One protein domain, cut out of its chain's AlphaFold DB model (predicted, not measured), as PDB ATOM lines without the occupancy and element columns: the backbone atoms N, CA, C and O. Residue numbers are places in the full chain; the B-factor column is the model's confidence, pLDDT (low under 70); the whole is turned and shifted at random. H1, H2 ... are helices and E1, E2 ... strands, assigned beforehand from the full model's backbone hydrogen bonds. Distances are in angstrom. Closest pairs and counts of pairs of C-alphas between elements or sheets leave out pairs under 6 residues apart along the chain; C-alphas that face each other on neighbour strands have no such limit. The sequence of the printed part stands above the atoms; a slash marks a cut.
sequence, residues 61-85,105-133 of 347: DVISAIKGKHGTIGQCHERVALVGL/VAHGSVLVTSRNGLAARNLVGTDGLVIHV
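Overview. This is residues 61 to 85 and 105 to 133 of the 347 residues of an uncharacterized protein of Talaromyces cellulolyticus (UniProt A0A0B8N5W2). You are looking at a small sheet of three parallel strands with one helix packed over each face: H1 covers one face and H2 the other, and both run along the strands over the inner strand E1. E1 makes the core, the links lie at the strands' ends, and a cut interrupts the chain between E1 and E2. The printed part has 54 residues, with two named helices and three named strands in the order H1 E1 E2 H2 E3; the sheet's order is E2 E1 E3, and the class is mixed, helices and strands. The whole is compact, with a radius of gyration of the C-alphas of 10.5 A, and spans 31 by 24 by 14 A.

Along the chain. Find C-alpha 61 at (90.132, -50.298, 116.224); from there H1 runs through residues 61 to 71 and is 15.0 A long. After a short link, E1 takes residues 78 to 83, 16.4 A, beginning at C-alpha 78 at (91.672, -31.541, 125.707). Beyond the cut, look for E2 at residues 109 to 114, 16.3 A. A tight link leads to H2, residues 117 to 124, 10.5 A. Another tight link leads to E3, residues 130 to 132, ending at C-alpha 132 at (96.944, -48.493, 124.290).

Arrangement. Begin with the sheet, where E2 and E3 are the edge strands. E2 and E1 are parallel at 21 degrees; look at N 112 and O 80, 2.8 A apart, within hydrogen-bond range. E1 and E3 are parallel at 20 degrees, with N 131 and O 81 within hydrogen-bond range at 2.8 A. H1 is on the sheet at a height of 9.4 A over the sheet, and on the local plane its line and that of E1 stand at 8 degrees. The closest C-alphas of H1 and E3 are those of Ala 65 and Ile 131, 7.1 A apart. H2 is on the opposite face, at a height of 8.0 A over the sheet, along E1 at 4 degrees on the local plane. The closest C-alphas of H2 and E1 are those of Val 124 and Arg 79, 5.2 A apart. E2, H2 and E3 form a split strand-helix-strand unit, two strands running the same way with a helix between them in the chain and E1 between them in the sheet; its crossover is right-handed. H1 and H2 are apart. In both helices every O i to N i+4 pair is within hydrogen-bond range.

Size, cuts and confidence. The two C-alphas farthest apart are those of Gln 75 and Leu 85, 31.4 A. Residues 86 to 104 are not printed, and C-alphas 85 and 105 stand 29.8 A apart across the cut. Of the links that are printed whole, none is long. The mean pLDDT of the printed part is 71.6; look for values under 70 at residues 71 to 85, 105 to 108 and 125 to 127.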
ATOM      1  N   ASP A  61      90.224 -50.224 114.766       83.50
ATOM      2  CA  ASP A  61      90.132 -50.298 116.224       83.50
ATOM      3  C   ASP A  61      90.708 -49.035 116.893       83.50
ATOM      4  O   ASP A  61      90.022 -48.344 117.651       83.50
ATOM      5  N   VAL A  62      91.945 -48.671 116.547       84.06
ATOM      6  CA  VAL A  62      92.648 -47.504 117.097       84.06
ATOM      7  C   VAL A  62      92.044 -46.219 116.563       84.06
ATOM      8  O   VAL A  62      91.819 -45.281 117.324       84.06
ATOM      9  N   ILE A  63      91.742 -46.164 115.264       85.56
ATOM     10  CA  ILE A  63      91.130 -44.988 114.640       85.56
ATOM     11  C   ILE A  63      89.762 -44.711 115.272       85.56
ATOM     12  O   ILE A  63      89.452 -43.558 115.576       85.56
ATOM     13  N   SER A  64      88.959 -45.747 115.517       85.12
ATOM     14  CA  SER A  64      87.664 -45.620 116.187       85.12
ATOM     15  C   SER A  64      87.819 -45.238 117.652       85.12
ATOM     16  O   SER A  64      87.059 -44.399 118.124       85.12
ATOM     17  N   ALA A  65      88.826 -45.756 118.361       84.88
ATOM     18  CA  ALA A  65      89.127 -45.331 119.728       84.88
ATOM     19  C   ALA A  65      89.522 -43.846 119.791       84.88
ATOM     20  O   ALA A  65      89.016 -43.116 120.642       84.88
ATOM     21  N   ILE A  66      90.361 -43.369 118.864       83.50
ATOM     22  CA  ILE A  66      90.730 -41.948 118.756       83.50
ATOM     23  C   ILE A  66      89.486 -41.108 118.460       83.50
ATOM     24  O   ILE A  66      89.239 -40.122 119.150       83.50
ATOM     25  N   LYS A  67      88.681 -41.498 117.463       82.69
ATOM     26  CA  LYS A  67      87.451 -40.782 117.089       82.69
ATOM     27  C   LYS A  67      86.424 -40.775 118.214       82.69
ATOM     28  O   LYS A  67      85.806 -39.746 118.440       82.69
ATOM     29  N   GLY A  68      86.255 -41.890 118.917       81.38
ATOM     30  CA  GLY A  68      85.348 -42.019 120.053       81.38
ATOM     31  C   GLY A  68      85.777 -41.107 121.191       81.38
ATOM     32  O   GLY A  68      84.985 -40.278 121.631       81.38
ATOM     33  N   LYS A  69      87.059 -41.174 121.577       77.69
ATOM     34  CA  LYS A  69      87.615 -40.291 122.605       77.69
ATOM     35  C   LYS A  69      87.591 -38.835 122.197       77.69
ATOM     36  O   LYS A  69      87.437 -38.030 123.089       77.69
ATOM     37  N   HIS A  70      87.694 -38.511 120.903       71.38
ATOM     38  CA  HIS A  70      87.545 -37.155 120.364       71.38
ATOM     39  C   HIS A  70      86.082 -36.687 120.269       71.38
ATOM     40  O   HIS A  70      85.806 -35.504 120.413       71.38
ATOM     41  N   GLY A  71      85.136 -37.593 120.017       64.75
ATOM     42  CA  GLY A  71      83.712 -37.283 119.865       64.75
ATOM     43  C   GLY A  71      82.990 -37.059 121.193       64.75
ATOM     44  O   GLY A  71      81.999 -36.338 121.233       64.75
ATOM     45  N   THR A  72      83.503 -37.625 122.286       61.19
ATOM     46  CA  THR A  72      83.026 -37.378 123.658       61.19
ATOM     47  C   THR A  72      83.467 -36.026 124.237       61.19
ATOM     48  O   THR A  72      83.072 -35.689 125.351       61.19
ATOM     49  N   ILE A  73      84.275 -35.258 123.499       57.19
ATOM     50  CA  ILE A  73      84.960 -34.047 123.972       57.19
ATOM     51  C   ILE A  73      84.091 -32.810 123.742       57.19
ATOM     52  O   ILE A  73      83.736 -32.477 122.610       57.19
ATOM     53  N   GLY A  74      83.747 -32.118 124.830       56.12
ATOM     54  CA  GLY A  74      82.999 -30.859 124.812       56.12
ATOM     55  C   GLY A  74      83.832 -29.646 124.363       56.12
ATOM     56  O   GLY A  74      84.949 -29.764 123.872       56.12
ATOM     57  N   GLN A  75      83.288 -28.434 124.544       52.56
ATOM     58  CA  GLN A  75      83.914 -27.150 124.159       52.56
ATOM     59  C   GLN A  75      85.068 -26.699 125.094       52.56
ATOM     60  O   GLN A  75      85.133 -25.524 125.458       52.56
ATOM     61  N   CYS A  76      85.968 -27.604 125.492       51.97
ATOM     62  CA  CYS A  76      87.137 -27.298 126.327       51.97
ATOM     63  C   CYS A  76      88.441 -27.837 125.707       51.97
ATOM     64  O   CYS A  76      88.425 -28.688 124.823       51.97
ATOM     65  N   HIS A  77      89.588 -27.309 126.155       54.84
ATOM     66  CA  HIS A  77      90.909 -27.774 125.718       54.84
ATOM     67  C   HIS A  77      91.171 -29.201 126.204       54.84
ATOM     68  O   HIS A  77      91.149 -29.423 127.414       54.84
ATOM     69  N   GLU A  78      91.488 -30.140 125.309       66.56
ATOM     70  CA  GLU A  78      91.672 -31.541 125.707       66.56
ATOM     71  C   GLU A  78      92.887 -32.224 125.075       66.56
ATOM     72  O   GLU A  78      93.374 -31.862 123.999       66.56
ATOM     73  N   ARG A  79      93.399 -33.229 125.792       67.56
ATOM     74  CA  ARG A  79      94.627 -33.958 125.467       67.56
ATOM     75  C   ARG A  79      94.334 -35.455 125.467       67.56
ATOM     76  O   ARG A  79      93.900 -35.990 126.478       67.56
ATOM     77  N   VAL A  80      94.598 -36.127 124.352       67.25
ATOM     78  CA  VAL A  80      94.487 -37.586 124.197       67.25
ATOM     79  C   VAL A  80      95.889 -38.141 123.988       67.25
ATOM     80  O   VAL A  80      96.685 -37.535 123.273       67.25
ATOM     81  N   ALA A  81      96.209 -39.287 124.588       65.94
ATOM     82  CA  ALA A  81      97.508 -39.922 124.409       65.94
ATOM     83  C   ALA A  81      97.363 -41.314 123.802       65.94
ATOM     84  O   ALA A  81      96.618 -42.153 124.299       65.94
ATOM     85  N   LEU A  82      98.122 -41.562 122.745       64.69
ATOM     86  CA  LEU A  82      98.401 -42.876 122.196       64.69
ATOM     87  C   LEU A  82      99.661 -43.415 122.863       64.69
ATOM     88  O   LEU A  82     100.737 -42.822 122.759       64.69
ATOM     89  N   VAL A  83      99.516 -44.548 123.535       66.81
ATOM     90  CA  VAL A  83     100.611 -45.261 124.183       66.81
ATOM     91  C   VAL A  83     100.889 -46.532 123.397       66.81
ATOM     92  O   VAL A  83     100.046 -47.425 123.342       66.81
ATOM     93  N   GLY A  84     102.056 -46.591 122.762       56.56
ATOM     94  CA  GLY A  84     102.585 -47.801 122.137       56.56
ATOM     95  C   GLY A  84     103.330 -48.695 123.132       56.56
ATOM     96  O   GLY A  84     103.393 -48.404 124.325       56.56
ATOM     97  N   LEU A  85     103.904 -49.776 122.615       49.69
ATOM     98  CA  LEU A  85     104.638 -50.788 123.376       49.69
ATOM     99  C   LEU A  85     105.956 -50.231 124.002       49.69
ATOM    100  O   LEU A  85     106.834 -49.726 123.297       49.69
ATOM    101  N   VAL A 105      93.992 -24.057 125.077       65.25
ATOM    102  CA  VAL A 105      92.986 -23.340 124.262       65.25
ATOM    103  C   VAL A 105      91.644 -24.068 124.221       65.25
ATOM    104  O   VAL A 105      91.581 -25.233 123.843       65.25
ATOM    105  N   ALA A 106      90.548 -23.365 124.526       59.94
ATOM    106  CA  ALA A 106      89.204 -23.941 124.715       59.94
ATOM    107  C   ALA A 106      88.633 -24.749 123.526       59.94
ATOM    108  O   ALA A 106      87.623 -25.425 123.670       59.94
ATOM    109  N   HIS A 107      89.247 -24.680 122.344       66.31
ATOM    110  CA  HIS A 107      88.779 -25.367 121.134       66.31
ATOM    111  C   HIS A 107      89.888 -26.143 120.405       66.31
ATOM    112  O   HIS A 107      89.747 -26.454 119.222       66.31
ATOM    113  N   GLY A 108      91.013 -26.406 121.077       68.56
ATOM    114  CA  GLY A 108      92.117 -27.188 120.524       68.56
ATOM    115  C   GLY A 108      92.234 -28.545 121.201       68.56
ATOM    116  O   GLY A 108      92.054 -28.648 122.413       68.56
ATOM    117  N   SER A 109      92.576 -29.559 120.414       74.56
ATOM    118  CA  SER A 109      92.875 -30.908 120.888       74.56
ATOM    119  C   SER A 109      94.333 -31.250 120.604       74.56
ATOM    120  O   SER A 109      94.805 -31.002 119.493       74.56
ATOM    121  N   VAL A 110      95.024 -31.861 121.565       76.44
ATOM    122  CA  VAL A 110      96.389 -32.377 121.381       76.44
ATOM    123  C   VAL A 110      96.356 -33.899 121.405       76.44
ATOM    124  O   VAL A 110      95.832 -34.489 122.347       76.44
ATOM    125  N   LEU A 111      96.933 -34.527 120.381       78.31
ATOM    126  CA  LEU A 111      97.193 -35.962 120.357       78.31
ATOM    127  C   LEU A 111      98.678 -36.193 120.640       78.31
ATOM    128  O   LEU A 111      99.530 -35.762 119.866       78.31
ATOM    129  N   VAL A 112      98.983 -36.856 121.750       77.44
ATOM    130  CA  VAL A 112     100.349 -37.195 122.164       77.44
ATOM    131  C   VAL A 112     100.638 -38.640 121.779       77.44
ATOM    132  O   VAL A 112      99.809 -39.508 122.028       77.44
ATOM    133  N   THR A 113     101.807 -38.930 121.214       78.62
ATOM    134  CA  THR A 113     102.296 -40.304 121.027       78.62
ATOM    135  C   THR A 113     103.461 -40.558 121.983       78.62
ATOM    136  O   THR A 113     104.358 -39.729 122.116       78.62
ATOM    137  N   SER A 114     103.447 -41.684 122.691       75.56
ATOM    138  CA  SER A 114     104.510 -42.062 123.630       75.56
ATOM    139  C   SER A 114     104.643 -43.580 123.704       75.56
ATOM    140  O   SER A 114     103.671 -44.302 123.504       75.56
ATOM    141  N   ARG A 115     105.840 -44.078 124.021       70.50
ATOM    142  CA  ARG A 115     106.040 -45.480 124.436       70.50
ATOM    143  C   ARG A 115     106.000 -45.645 125.965       70.50
ATOM    144  O   ARG A 115     105.796 -46.738 126.476       70.50
ATOM    145  N   ASN A 116     106.107 -44.533 126.700       71.44
ATOM    146  CA  ASN A 116     105.980 -44.481 128.153       71.44
ATOM    147  C   ASN A 116     104.536 -44.119 128.543       71.44
ATOM    148  O   ASN A 116     104.093 -42.976 128.365       71.44
ATOM    149  N   GLY A 117     103.815 -45.098 129.092       73.12
ATOM    150  CA  GLY A 117     102.439 -44.928 129.558       73.12
ATOM    151  C   GLY A 117     102.304 -44.000 130.769       73.12
ATOM    152  O   GLY A 117     101.305 -43.297 130.883       73.12
ATOM    153  N   LEU A 118     103.309 -43.934 131.649       72.94
ATOM    154  CA  LEU A 118     103.315 -43.013 132.789       72.94
ATOM    155  C   LEU A 118     103.451 -41.559 132.322       72.94
ATOM    156  O   LEU A 118     102.633 -40.725 132.697       72.94
ATOM    157  N   ALA A 119     104.406 -41.277 131.436       74.31
ATOM    158  CA  ALA A 119     104.574 -39.945 130.853       74.31
ATOM    159  C   ALA A 119     103.316 -39.502 130.086       74.31
ATOM    160  O   ALA A 119     102.858 -38.370 130.229       74.31
ATOM    161  N   ALA A 120     102.704 -40.414 129.323       76.88
ATOM    162  CA  ALA A 120     101.443 -40.153 128.638       76.88
ATOM    163  C   ALA A 120     100.316 -39.784 129.612       76.88
ATOM    164  O   ALA A 120      99.647 -38.774 129.402       76.88
ATOM    165  N   ARG A 121     100.144 -40.553 130.698       76.50
ATOM    166  CA  ARG A 121      99.163 -40.273 131.759       76.50
ATOM    167  C   ARG A 121      99.395 -38.920 132.417       76.50
ATOM    168  O   ARG A 121      98.449 -38.150 132.547       76.50
ATOM    169  N   ASN A 122     100.644 -38.599 132.744       76.00
ATOM    170  CA  ASN A 122     101.012 -37.307 133.326       76.00
ATOM    171  C   ASN A 122     100.652 -36.137 132.395       76.00
ATOM    172  O   ASN A 122     100.271 -35.067 132.867       76.00
ATOM    173  N   LEU A 123     100.719 -36.339 131.074       75.75
ATOM    174  CA  LEU A 123     100.351 -35.325 130.086       75.75
ATOM    175  C   LEU A 123      98.835 -35.174 129.914       75.75
ATOM    176  O   LEU A 123      98.355 -34.047 129.797       75.75
ATOM    177  N   VAL A 124      98.061 -36.262 129.900       76.00
ATOM    178  CA  VAL A 124      96.599 -36.192 129.682       76.00
ATOM    179  C   VAL A 124      95.787 -35.999 130.962       76.00
ATOM    180  O   VAL A 124      94.650 -35.542 130.899       76.00
ATOM    181  N   GLY A 125      96.361 -36.300 132.126       67.44
ATOM    182  CA  GLY A 125      95.761 -36.103 133.448       67.44
ATOM    183  C   GLY A 125      94.679 -37.118 133.839       67.44
ATOM    184  O   GLY A 125      94.370 -37.227 135.021       67.44
ATOM    185  N   THR A 126      94.112 -37.874 132.891       66.69
ATOM    186  CA  THR A 126      93.120 -38.927 133.170       66.69
ATOM    187  C   THR A 126      93.380 -40.192 132.347       66.69
ATOM    188  O   THR A 126      93.616 -40.129 131.139       66.69
ATOM    189  N   ASP A 127      93.272 -41.362 132.985       64.62
ATOM    190  CA  ASP A 127      93.441 -42.669 132.322       64.62
ATOM    191  C   ASP A 127      92.418 -42.898 131.201       64.62
ATOM    192  O   ASP A 127      92.703 -43.548 130.193       64.62
ATOM    193  N   GLY A 128      91.237 -42.283 131.322       71.25
ATOM    194  CA  GLY A 128      90.173 -42.331 130.321       71.25
ATOM    195  C   GLY A 128      90.567 -41.766 128.952       71.25
ATOM    196  O   GLY A 128      89.898 -42.077 127.969       71.25
ATOM    197  N   LEU A 129      91.666 -41.012 128.844       76.38
ATOM    198  CA  LEU A 129      92.151 -40.402 127.599       76.38
ATOM    199  C   LEU A 129      93.392 -41.095 127.013       76.38
ATOM    200  O   LEU A 129      93.900 -40.674 125.972       76.38
ATOM    201  N   VAL A 130      93.850 -42.189 127.629       82.12
ATOM    202  CA  VAL A 130      94.957 -43.009 127.120       82.12
ATOM    203  C   VAL A 130      94.422 -44.121 126.213       82.12
ATOM    204  O   VAL A 130      93.438 -44.786 126.540       82.12
ATOM    205  N   ILE A 131      95.033 -44.313 125.047       83.69
ATOM    206  CA  ILE A 131      94.736 -45.388 124.093       83.69
ATOM    207  C   ILE A 131      95.976 -46.267 123.990       83.69
ATOM    208  O   ILE A 131      97.009 -45.817 123.501       83.69
ATOM    209  N   HIS A 132      95.867 -47.519 124.427       83.44
ATOM    210  CA  HIS A 132      96.944 -48.493 124.290       83.44
ATOM    211  C   HIS A 132      96.917 -49.128 122.900       83.44
ATOM    212  O   HIS A 132      95.927 -49.744 122.509       83.44
ATOM    213  N   VAL A 133      98.014 -48.988 122.163       85.19
ATOM    214  CA  VAL A 133      98.186 -49.541 120.820       85.19
ATOM    215  C   VAL A 133      98.846 -50.915 120.940       85.19
ATOM    216  O   VAL A 133     100.039 -51.011 121.216       85.19
TER     217      VAL A 133